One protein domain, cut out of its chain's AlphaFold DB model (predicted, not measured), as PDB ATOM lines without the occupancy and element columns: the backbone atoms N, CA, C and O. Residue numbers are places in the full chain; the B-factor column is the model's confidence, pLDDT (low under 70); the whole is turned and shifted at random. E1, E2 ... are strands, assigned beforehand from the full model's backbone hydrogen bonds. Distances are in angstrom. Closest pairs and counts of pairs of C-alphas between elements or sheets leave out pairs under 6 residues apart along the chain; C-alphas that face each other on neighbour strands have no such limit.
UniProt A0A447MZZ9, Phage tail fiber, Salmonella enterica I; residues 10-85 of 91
ATOM      1  N   VAL A  10     -22.887  17.849  -3.381       97.44
ATOM      2  CA  VAL A  10     -24.068  18.683  -3.130       97.44
ATOM      3  C   VAL A  10     -25.255  17.743  -2.998       97.44
ATOM      4  O   VAL A  10     -25.487  16.922  -3.886       97.44
ATOM      5  N   LEU A  11     -25.948  17.806  -1.865       96.88
ATOM      6  CA  LEU A  11     -27.033  16.891  -1.512       96.88
ATOM      7  C   LEU A  11     -28.261  17.698  -1.097       96.88
ATOM      8  O   LEU A  11     -28.119  18.613  -0.290       96.88
ATOM      9  N   SER A  12     -29.449  17.316  -1.573       97.50
ATOM     10  CA  SER A  12     -30.690  17.778  -0.943       97.50
ATOM     11  C   SER A  12     -30.791  17.166   0.459       97.50
ATOM     12  O   SER A  12     -30.529  15.969   0.660       97.50
ATOM     13  N   VAL A  13     -31.105  18.013   1.434       98.00
ATOM     14  CA  VAL A  13     -31.271  17.668   2.843       98.00
ATOM     15  C   VAL A  13     -32.545  18.292   3.396       98.00
ATOM     16  O   VAL A  13     -33.000  19.349   2.963       98.00
ATOM     17  N   PHE A  14     -33.090  17.645   4.418       98.25
ATOM     18  CA  PHE A  14     -34.253  18.097   5.165       98.25
ATOM     19  C   PHE A  14     -33.791  18.571   6.537       98.25
ATOM     20  O   PHE A  14     -33.196  17.809   7.302       98.25
ATOM     21  N   ASN A  15     -34.026  19.845   6.822       98.38
ATOM     22  CA  ASN A  15     -33.540  20.523   8.013       98.38
ATOM     23  C   ASN A  15     -34.588  20.453   9.121       98.38
ATOM     24  O   ASN A  15     -35.794  20.529   8.859       98.38
ATOM     25  N   PHE A  16     -34.122  20.366  10.360       98.50
ATOM     26  CA  PHE A  16     -34.964  20.470  11.543       98.50
ATOM     27  C   PHE A  16     -34.432  21.515  12.526       98.50
ATOM     28  O   PHE A  16     -33.243  21.830  12.555       98.50
ATOM     29  N   SER A  17     -35.335  22.084  13.320       97.88
ATOM     30  CA  SER A  17     -35.004  23.015  14.401       97.88
ATOM     31  C   SER A  17     -34.091  22.342  15.427       97.88
ATOM     32  O   SER A  17     -34.382  21.234  15.865       97.88
ATOM     33  N   SER A  18     -33.026  23.015  15.864       96.50
ATOM     34  CA  SER A  18     -32.155  22.499  16.933       96.50
ATOM     35  C   SER A  18     -32.852  22.385  18.287       96.50
ATOM     36  O   SER A  18     -32.398  21.631  19.143       96.50
ATOM     37  N   ASP A  19     -33.921  23.155  18.485       96.06
ATOM     38  CA  ASP A  19     -34.575  23.289  19.785       96.06
ATOM     39  C   ASP A  19     -35.755  22.321  19.909       96.06
ATOM     40  O   ASP A  19     -35.995  21.757  20.975       96.06
ATOM     41  N   THR A  20     -36.486  22.113  18.810       95.69
ATOM     42  CA  THR A  20     -37.741  21.342  18.793       95.69
ATOM     43  C   THR A  20     -37.705  20.122  17.880       95.69
ATOM     44  O   THR A  20     -38.637  19.323  17.899       95.69
ATOM     45  N   ASN A  21     -36.657  19.966  17.065       97.88
ATOM     46  CA  ASN A  21     -36.550  18.956  16.005       97.88
ATOM     47  C   ASN A  21     -37.673  19.004  14.953       97.88
ATOM     48  O   ASN A  21     -37.790  18.093  14.133       97.88
ATOM     49  N   GLU A  22     -38.485  20.063  14.940       97.62
ATOM     50  CA  GLU A  22     -39.524  20.275  13.935       97.62
ATOM     51  C   GLU A  22     -38.899  20.489  12.560       97.62
ATOM     52  O   GLU A  22     -37.885  21.176  12.440       97.62
ATOM     53  N   TYR A  23     -39.512  19.930  11.520       97.62
ATOM     54  CA  TYR A  23     -39.115  20.182  10.142       97.62
ATOM     55  C   TYR A  23     -39.227  21.676   9.803       97.62
ATOM     56  O   TYR A  23     -40.283  22.282   9.973       97.62
ATOM     57  N   ILE A  24     -38.144  22.259   9.281       97.12
ATOM     58  CA  ILE A  24     -38.072  23.692   8.934       97.12
ATOM     59  C   ILE A  24     -37.785  23.955   7.451       97.12
ATOM     60  O   ILE A  24     -37.714  25.112   7.042       97.12
ATOM     61  N   GLY A  25     -37.635  22.910   6.633       97.38
ATOM     62  CA  GLY A  25     -37.520  23.046   5.181       97.38
ATOM     63  C   GLY A  25     -36.446  22.178   4.533       97.38
ATOM     64  O   GLY A  25     -35.588  21.588   5.192       97.38
ATOM     65  N   GLU A  26     -36.494  22.140   3.206       98.00
ATOM     66  CA  GLU A  26     -35.532  21.460   2.340       98.00
ATOM     67  C   GLU A  26     -34.507  22.469   1.803       98.00
ATOM     68  O   GLU A  26     -34.845  23.620   1.511       98.00
ATOM     69  N   SER A  27     -33.252  22.047   1.677       98.06
ATOM     70  CA  SER A  27     -32.193  22.840   1.053       98.06
ATOM     71  C   SER A  27     -31.128  21.957   0.410       98.06
ATOM     72  O   SER A  27     -30.993  20.781   0.742       98.06
ATOM     73  N   ASP A  28     -30.324  22.544  -0.476       98.25
ATOM     74  CA  ASP A  28     -29.089  21.921  -0.942       98.25
ATOM     75  C   ASP A  28     -27.945  22.216   0.040       98.25
ATOM     76  O   ASP A  28     -27.667  23.373   0.372       98.25
ATOM     77  N   ALA A  29     -27.243  21.172   0.473       97.62
ATOM     78  CA  ALA A  29     -26.062  21.261   1.319       97.62
ATOM     79  C   ALA A  29     -24.795  20.922   0.526       97.62
ATOM     80  O   ALA A  29     -24.664  19.828  -0.026       97.62
ATOM     81  N   TYR A  30     -23.831  21.846   0.521       97.69
ATOM     82  CA  TYR A  30     -22.468  21.562   0.075       97.69
ATOM     83  C   TYR A  30     -21.697  20.830   1.179       97.69
ATOM     84  O   TYR A  30     -21.550  21.342   2.289       97.69
ATOM     85  N   ILE A  31     -21.162  19.657   0.851       97.75
ATOM     86  CA  ILE A  31     -20.346  18.824   1.728       97.75
ATOM     87  C   ILE A  31     -18.912  18.858   1.216       97.75
ATOM     88  O   ILE A  31     -18.624  18.434   0.093       97.75
ATOM     89  N   ALA A  32     -18.001  19.375   2.037       97.56
ATOM     90  CA  ALA A  32     -16.587  19.403   1.694       97.56
ATOM     91  C   ALA A  32     -15.990  17.979   1.711       97.56
ATOM     92  O   ALA A  32     -16.448  17.128   2.483       97.56
ATOM     93  N   PRO A  33     -14.927  17.722   0.926       98.00
ATOM     94  CA  PRO A  33     -14.162  16.485   1.005       98.00
ATOM     95  C   PRO A  33     -13.842  16.056   2.438       98.00
ATOM     96  O   PRO A  33     -13.328  16.842   3.233       98.00
ATOM     97  N   ASN A  34     -14.081  14.784   2.737       96.19
ATOM     98  CA  ASN A  34     -13.802  14.128   4.012       96.19
ATOM     99  C   ASN A  34     -14.535  14.759   5.216       96.19
ATOM    100  O   ASN A  34     -14.050  14.678   6.343       96.19
ATOM    101  N   THR A  35     -15.705  15.369   4.989       95.75
ATOM    102  CA  THR A  35     -16.594  15.900   6.040       95.75
ATOM    103  C   THR A  35     -17.964  15.217   6.034       95.75
ATOM    104  O   THR A  35     -18.288  14.464   5.115       95.75
ATOM    105  N   GLY A  36     -18.738  15.418   7.104       94.88
ATOM    106  CA  GLY A  36     -20.076  14.843   7.275       94.88
ATOM    107  C   GLY A  36     -21.199  15.797   6.866       94.88
ATOM    108  O   GLY A  36     -20.950  16.950   6.518       94.88
ATOM    109  N   LEU A  37     -22.444  15.319   6.965       95.06
ATOM    110  CA  LEU A  37     -23.622  16.183   6.846       95.06
ATOM    111  C   LEU A  37     -23.572  17.334   7.872       95.06
ATOM    112  O   LEU A  37     -23.080  17.131   8.988       95.06
ATOM    113  N   PRO A  38     -24.113  18.519   7.531       95.00
ATOM    114  CA  PRO A  38     -24.349  19.577   8.500       95.00
ATOM    115  C   PRO A  38     -25.178  19.081   9.688       95.00
ATOM    116  O   PRO A  38     -25.982  18.155   9.572       95.00
ATOM    117  N   GLY A  39     -25.001  19.730  10.838       96.31
ATOM    118  CA  GLY A  39     -25.860  19.481  11.991       96.31
ATOM    119  C   GLY A  39     -27.321  19.812  11.684       96.31
ATOM    120  O   GLY A  39     -27.609  20.675  10.857       96.31
ATOM    121  N   ASN A  40     -28.228  19.141  12.391       97.69
ATOM    122  CA  ASN A  40     -29.673  19.374  12.325       97.69
ATOM    123  C   ASN A  40     -30.293  19.210  10.926       97.69
ATOM    124  O   ASN A  40     -31.248  19.896  10.562       97.69
ATOM    125  N   CYS A  41     -29.750  18.285  10.132       97.62
ATOM    126  CA  CYS A  41     -30.347  17.873   8.871       97.62
ATOM    127  C   CYS A  41     -30.263  16.355   8.680       97.62
ATOM    128  O   CYS A  41     -29.477  15.659   9.326       97.62
ATOM    129  N   THR A  42     -31.091  15.834   7.783       97.44
ATOM    130  CA  THR A  42     -31.107  14.428   7.383       97.44
ATOM    131  C   THR A  42     -31.364  14.309   5.884       97.44
ATOM    132  O   THR A  42     -31.945  15.197   5.268       97.44
ATOM    133  N   GLN A  43     -30.948  13.197   5.282       96.44
ATOM    134  CA  GLN A  43     -31.333  12.846   3.907       96.44
ATOM    135  C   GLN A  43     -32.635  12.032   3.855       96.44
ATOM    136  O   GLN A  43     -33.081  11.643   2.778       96.44
ATOM    137  N   VAL A  44     -33.221  11.716   5.013       97.25
ATOM    138  CA  VAL A  44     -34.517  11.045   5.087       97.25
ATOM    139  C   VAL A  44     -35.599  12.077   4.799       97.25
ATOM    140  O   VAL A  44     -35.706  13.069   5.515       97.25
ATOM    141  N   GLN A  45     -36.399  11.846   3.763       96.94
ATOM    142  CA  GLN A  45     -37.506  12.730   3.407       96.94
ATOM    143  C   GLN A  45     -38.578  12.731   4.509       96.94
ATOM    144  O   GLN A  45     -38.951  11.649   4.977       96.94
ATOM    145  N   PRO A  46     -39.081  13.905   4.939       97.38
ATOM    146  CA  PRO A  46     -40.213  13.961   5.848       97.38
ATOM    147  C   PRO A  46     -41.466  13.394   5.169       97.38
ATOM    148  O   PRO A  46     -41.603  13.474   3.945       97.38
ATOM    149  N   PRO A  47     -42.406  12.825   5.940       96.69
ATOM    150  CA  PRO A  47     -43.704  12.440   5.409       96.69
ATOM    151  C   PRO A  47     -44.444  13.667   4.866       96.69
ATOM    152  O   PRO A  47     -44.168  14.806   5.245       96.69
ATOM    153  N   GLU A  48     -45.437  13.420   4.015       94.56
ATOM    154  CA  GLU A  48     -46.360  14.465   3.583       94.56
ATOM    155  C   GLU A  48     -47.007  15.136   4.804       94.56
ATOM    156  O   GLU A  48     -47.580  14.471   5.677       94.56
ATOM    157  N   ILE A  49     -46.896  16.463   4.864       89.44
ATOM    158  CA  ILE A  49     -47.456  17.262   5.950       89.44
ATOM    159  C   ILE A  49     -48.977  17.248   5.817       89.44
ATOM    160  O   ILE A  49     -49.537  17.667   4.805       89.44
ATOM    161  N   LYS A  50     -49.648  16.781   6.870       88.75
ATOM    162  CA  LYS A  50     -51.109  16.783   6.963       88.75
ATOM    163  C   LYS A  50     -51.570  18.019   7.738       88.75
ATOM    164  O   LYS A  50     -50.890  18.408   8.687       88.75
ATOM    165  N   PRO A  51     -52.722  18.623   7.397       88.12
ATOM    166  CA  PRO A  51     -53.282  19.718   8.185       88.12
ATOM    167  C   PRO A  51     -53.391  19.351   9.672       88.12
ATOM    168  O   PRO A  51     -53.915  18.286   9.998       88.12
ATOM    169  N   GLY A  52     -52.902  20.227  10.552       89.38
ATOM    170  CA  GLY A  52     -52.891  20.004  12.004       89.38
ATOM    171  C   GLY A  52     -51.782  19.075  12.507       89.38
ATOM    172  O   GLY A  52     -51.860  18.614  13.639       89.38
ATOM    173  N   PHE A  53     -50.772  18.768  11.689       93.56
ATOM    174  CA  PHE A  53     -49.607  17.981  12.090       93.56
ATOM    175  C   PHE A  53     -48.309  18.630  11.610       93.56
ATOM    176  O   PHE A  53     -48.268  19.231  10.537       93.56
ATOM    177  N   THR A  54     -47.234  18.420  12.366       95.00
ATOM    178  CA  THR A  54     -45.871  18.818  12.003       95.00
ATOM    179  C   THR A  54     -44.928  17.610  12.104       95.00
ATOM    180  O   THR A  54     -45.014  16.857  13.079       95.00
ATOM    181  N   PRO A  55     -44.042  17.363  11.118       97.62
ATOM    182  CA  PRO A  55     -43.004  16.344  11.244       97.62
ATOM    183  C   PRO A  55     -41.932  16.759  12.259       97.62
ATOM    184  O   PRO A  55     -41.396  17.864  12.181       97.62
ATOM    185  N   VAL A  56     -41.574  15.853  13.165       97.94
ATOM    186  CA  VAL A  56     -40.512  16.016  14.167       97.94
ATOM    187  C   VAL A  56     -39.482  14.905  13.989       97.94
ATOM    188  O   VAL A  56     -39.842  13.734  13.856       97.94
ATOM    189  N   TRP A  57     -38.201  15.262  13.953       98.31
ATOM    190  CA  TRP A  57     -37.108  14.305  13.804       98.31
ATOM    191  C   TRP A  57     -36.794  13.608  15.133       98.31
ATOM    192  O   TRP A  57     -36.500  14.265  16.131       98.31
ATOM    193  N   LEU A  58     -36.807  12.273  15.142       96.88
ATOM    194  CA  LEU A  58     -36.504  11.454  16.326       96.88
ATOM    195  C   LEU A  58     -35.049  10.958  16.380       96.88
ATOM    196  O   LEU A  58     -34.690  10.184  17.263       96.88
ATOM    197  N   GLY A  59     -34.205  11.372  15.433       94.75
ATOM    198  CA  GLY A  59     -32.818  10.906  15.308       94.75
ATOM    199  C   GLY A  59     -32.616   9.881  14.191       94.75
ATOM    200  O   GLY A  59     -31.554   9.873  13.571       94.75
ATOM    201  N   GLU A  60     -33.638   9.080  13.891       94.81
ATOM    202  CA  GLU A  60     -33.590   8.034  12.853       94.81
ATOM    203  C   GLU A  60     -34.739   8.136  11.842       94.81
ATOM    204  O   GLU A  60     -34.561   7.826  10.661       94.81
ATOM    205  N   GLU A  61     -35.898   8.611  12.291       97.06
ATOM    206  CA  GLU A  61     -37.096   8.767  11.476       97.06
ATOM    207  C   GLU A  61     -37.874  10.035  11.841       97.06
ATOM    208  O   GLU A  61     -37.651  10.664  12.881       97.06
ATOM    209  N   TRP A  62     -38.798  10.405  10.959       98.12
ATOM    210  CA  TRP A  62     -39.742  11.490  11.186       98.12
ATOM    211  C   TRP A  62     -41.025  10.957  11.816       98.12
ATOM    212  O   TRP A  62     -41.619  10.003  11.315       98.12
ATOM    213  N   GLN A  63     -41.516  11.644  12.840       96.81
ATOM    214  CA  GLN A  63     -42.826  11.407  13.433       96.81
ATOM    215  C   GLN A  63     -43.762  12.573  13.117       96.81
ATOM    216  O   GLN A  63     -43.398  13.728  13.313       96.81
ATOM    217  N   LEU A  64     -44.985  12.292  12.661       95.50
ATOM    218  CA  LEU A  64     -46.034  13.313  12.601       95.50
ATOM    219  C   LEU A  64     -46.594  13.536  14.007       95.50
ATOM    220  O   LEU A  64     -47.169  12.620  14.596       95.50
ATOM    221  N   VAL A  65     -46.434  14.750  14.520       94.44
ATOM    222  CA  VAL A  65     -46.944  15.177  15.825       94.44
ATOM    223  C   VAL A  65     -48.098  16.144  15.607       94.44
ATOM    224  O   VAL A  65     -48.038  16.978  14.706       94.44
ATOM    225  N   GLU A  66     -49.156  16.016  16.408       92.25
ATOM    226  CA  GLU A  66     -50.282  16.948  16.363       92.25
ATOM    227  C   GLU A  66     -49.815  18.375  16.664       92.25
ATOM    228  O   GLU A  66     -49.167  18.647  17.679       92.25
ATOM    229  N   ASP A  67     -50.173  19.288  15.771       88.69
ATOM    230  CA  ASP A  67     -49.871  20.704  15.861       88.69
ATOM    231  C   ASP A  67     -51.177  21.489  15.973       88.69
ATOM    232  O   ASP A  67     -51.849  21.805  14.987       88.69
ATOM    233  N   HIS A  68     -51.546  21.776  17.220       83.81
ATOM    234  CA  HIS A  68     -52.732  22.563  17.555       83.81
ATOM    235  C   HIS A  68     -52.416  24.055  17.720       83.81
ATOM    236  O   HIS A  68     -53.282  24.830  18.134       83.81
ATOM    237  N   ARG A  69     -51.186  24.489  17.404       82.69
ATOM    238  CA  ARG A  69     -50.792  25.898  17.517       82.69
ATOM    239  C   ARG A  69     -51.618  26.761  16.565       82.69
ATOM    240  O   ARG A  69     -52.011  26.344  15.478       82.69
ATOM    241  N   GLY A  70     -51.917  27.987  16.993       69.19
ATOM    242  CA  GLY A  70     -52.770  28.913  16.236       69.19
ATOM    243  C   GLY A  70     -54.271  28.594  16.283       69.19
ATOM    244  O   GLY A  70     -55.066  29.380  15.766       69.19
ATOM    245  N   GLN A  71     -54.681  27.500  16.935       72.38
ATOM    246  CA  GLN A  71     -56.082  27.276  17.278       72.38
ATOM    247  C   GLN A  71     -56.467  28.094  18.516       72.38
ATOM    248  O   GLN A  71     -55.698  28.229  19.471       72.38
ATOM    249  N   ILE A  72     -57.681  28.641  18.485       65.75
ATOM    250  CA  ILE A  72     -58.302  29.319  19.620       65.75
ATOM    251  C   ILE A  72     -59.081  28.268  20.397       65.75
ATOM    252  O   ILE A  72     -60.074  27.740  19.893       65.75
ATOM    253  N   VAL A  73     -58.649  27.978  21.620       69.44
ATOM    254  CA  VAL A  73     -59.373  27.082  22.524       69.44
ATOM    255  C   VAL A  73     -59.873  27.859  23.740       69.44
ATOM    256  O   VAL A  73     -59.318  28.896  24.097       69.44
ATOM    257  N   TYR A  74     -60.960  27.392  24.353       73.25
ATOM    258  CA  TYR A  74     -61.565  28.037  25.519       73.25
ATOM    259  C   TYR A  74     -61.438  27.127  26.737       73.25
ATOM    260  O   TYR A  74     -61.748  25.937  26.659       73.25
ATOM    261  N   ASP A  75     -61.003  27.694  27.857       72.56
ATOM    262  CA  ASP A  75     -60.989  27.017  29.147       72.56
ATOM    263  C   ASP A  75     -62.426  26.667  29.569       72.56
ATOM    264  O   ASP A  75     -63.311  27.526  29.576       72.56
ATOM    265  N   LYS A  76     -62.680  25.393  29.886       72.62
ATOM    266  CA  LYS A  76     -64.044  24.891  30.131       72.62
ATOM    267  C   LYS A  76     -64.654  25.433  31.426       72.62
ATOM    268  O   LYS A  76     -65.877  25.453  31.540       72.62
ATOM    269  N   GLU A  77     -63.832  25.856  32.386       76.75
ATOM    270  CA  GLU A  77     -64.291  26.343  33.690       76.75
ATOM    271  C   GLU A  77     -64.546  27.854  33.691       76.75
ATOM    272  O   GLU A  77     -65.552  28.319  34.224       76.75
ATOM    273  N   SER A  78     -63.657  28.629  33.070       78.69
ATOM    274  CA  SER A  78     -63.700  30.095  33.055       78.69
ATOM    275  C   SER A  78     -64.271  30.688  31.768       78.69
ATOM    276  O   SER A  78     -64.660  31.856  31.751       78.69
ATOM    277  N   GLY A  79     -64.317  29.918  30.678       74.50
ATOM    278  CA  GLY A  79     -64.675  30.409  29.345       74.50
ATOM    279  C   GLY A  79     -63.623  31.333  28.725       74.50
ATOM    280  O   GLY A  79     -63.884  31.941  27.686       74.50
ATOM    281  N   HIS A  80     -62.446  31.478  29.342       81.19
ATOM    282  CA  HIS A  80     -61.381  32.326  28.822       81.19
ATOM    283  C   HIS A  80     -60.677  31.693  27.624       81.19
ATOM    284  O   HIS A  80     -60.476  30.483  27.556       81.19
ATOM    285  N   GLN A  81     -60.269  32.547  26.691       75.12
ATOM    286  CA  GLN A  81     -59.472  32.146  25.544       75.12
ATOM    287  C   GLN A  81     -58.051  31.762  25.975       75.12
ATOM    288  O   GLN A  81     -57.372  32.534  26.652       75.12
ATOM    289  N   VAL A  82     -57.587  30.603  25.515       76.38
ATOM    290  CA  VAL A  82     -56.220  30.109  25.677       76.38
ATOM    291  C   VAL A  82     -55.623  29.868  24.289       76.38
ATOM    292  O   VAL A  82     -56.278  29.325  23.400       76.38
ATOM    293  N   ASN A  83     -54.374  30.297  24.100       74.50
ATOM    294  CA  ASN A  83     -53.618  30.043  22.876       74.50
ATOM    295  C   ASN A  83     -52.681  28.854  23.102       74.50
ATOM    296  O   ASN A  83     -51.920  28.852  24.068       74.50
ATOM    297  N   ILE A  84     -52.704  27.878  22.196       72.00
ATOM    298  CA  ILE A  84     -51.760  26.757  22.212       72.00
ATOM    299  C   ILE A  84     -50.465  27.199  21.522       72.00
ATOM    300  O   ILE A  84     -50.494  27.675  20.385       72.00
ATOM    301  N   THR A  85     -49.333  27.056  22.214       77.69
ATOM    302  CA  THR A  85     -47.999  27.455  21.721       77.69
ATOM    303  C   THR A  85     -47.032  26.286  21.544       77.69
ATOM    304  O   THR A  85     -45.983  26.471  20.933       77.69
TER     305      THR A  85
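Overview. This is residues 10 to 85 of the 91 residues of the protein "Phage tail fiber" of Salmonella enterica I (UniProt A0A447MZZ9). Three two-stranded hairpins follow one another along a rod: E1 with E2 at one end, E3 with E4 in the middle, and the small E5 with E6 as an arm at the other end. A long stretch without a named element, residues 32 to 52, folds back from E2 along E1 to reach E3. The printed part has 76 residues, with no named helix and six strands, E1 to E6 in chain order; each pair forms its own antiparallel sheet. The class is all strand, although named strands hold 32 of the 76 residues. The whole is only just loose, close to extended, with a radius of gyration of the C-alphas of 16.9 A and spans of 61 by 21 by 19 A.

Along the chain. E1, residues 10 to 16, begins at C-alpha 10 (-24.068, 18.683, -3.130) and is 18.4 A long. E2, residues 23 to 31, is 20.6 A long and bends by 66 degrees at residue 26. E3 is residues 53 to 57, 13.1 A, and E4 residues 62 to 66, 12.9 A. E5, residues 72 to 74, and E6, residues 81 to 83, are short; E6 ends at C-alpha 83 (-53.618, 30.043, 22.876).

Arrangement. E1 and E2 form a hairpin, antiparallel at 150 degrees, with N 13 and O 27 2.9 A apart, within hydrogen-bond range. Residues 41 to 42 pair antiparallel with residues 14 to 15 of E1. The closest C-alphas of E2 and E3, those of Tyr 23 and Pro 55, are 5.6 A apart. E3 and E4 form a hairpin at 145 degrees, with N 56 and O 63 at 2.8 A. E5 and E6 form a hairpin at 134 degrees, with N 82 and O 73 at 2.8 A; both are apart from E1, E2, E3 and E4.

Size, cuts and confidence. The farthest C-alphas, those of Pro 33 and Glu 77, are 60.6 A apart. Residues 75 to 80 stand free. The printed part has no cut, and the link from E2 to E3 is long, with 21 residues. The model's mean pLDDT over the printed part is 91.1; residues 70, 72 and 73 are under 70.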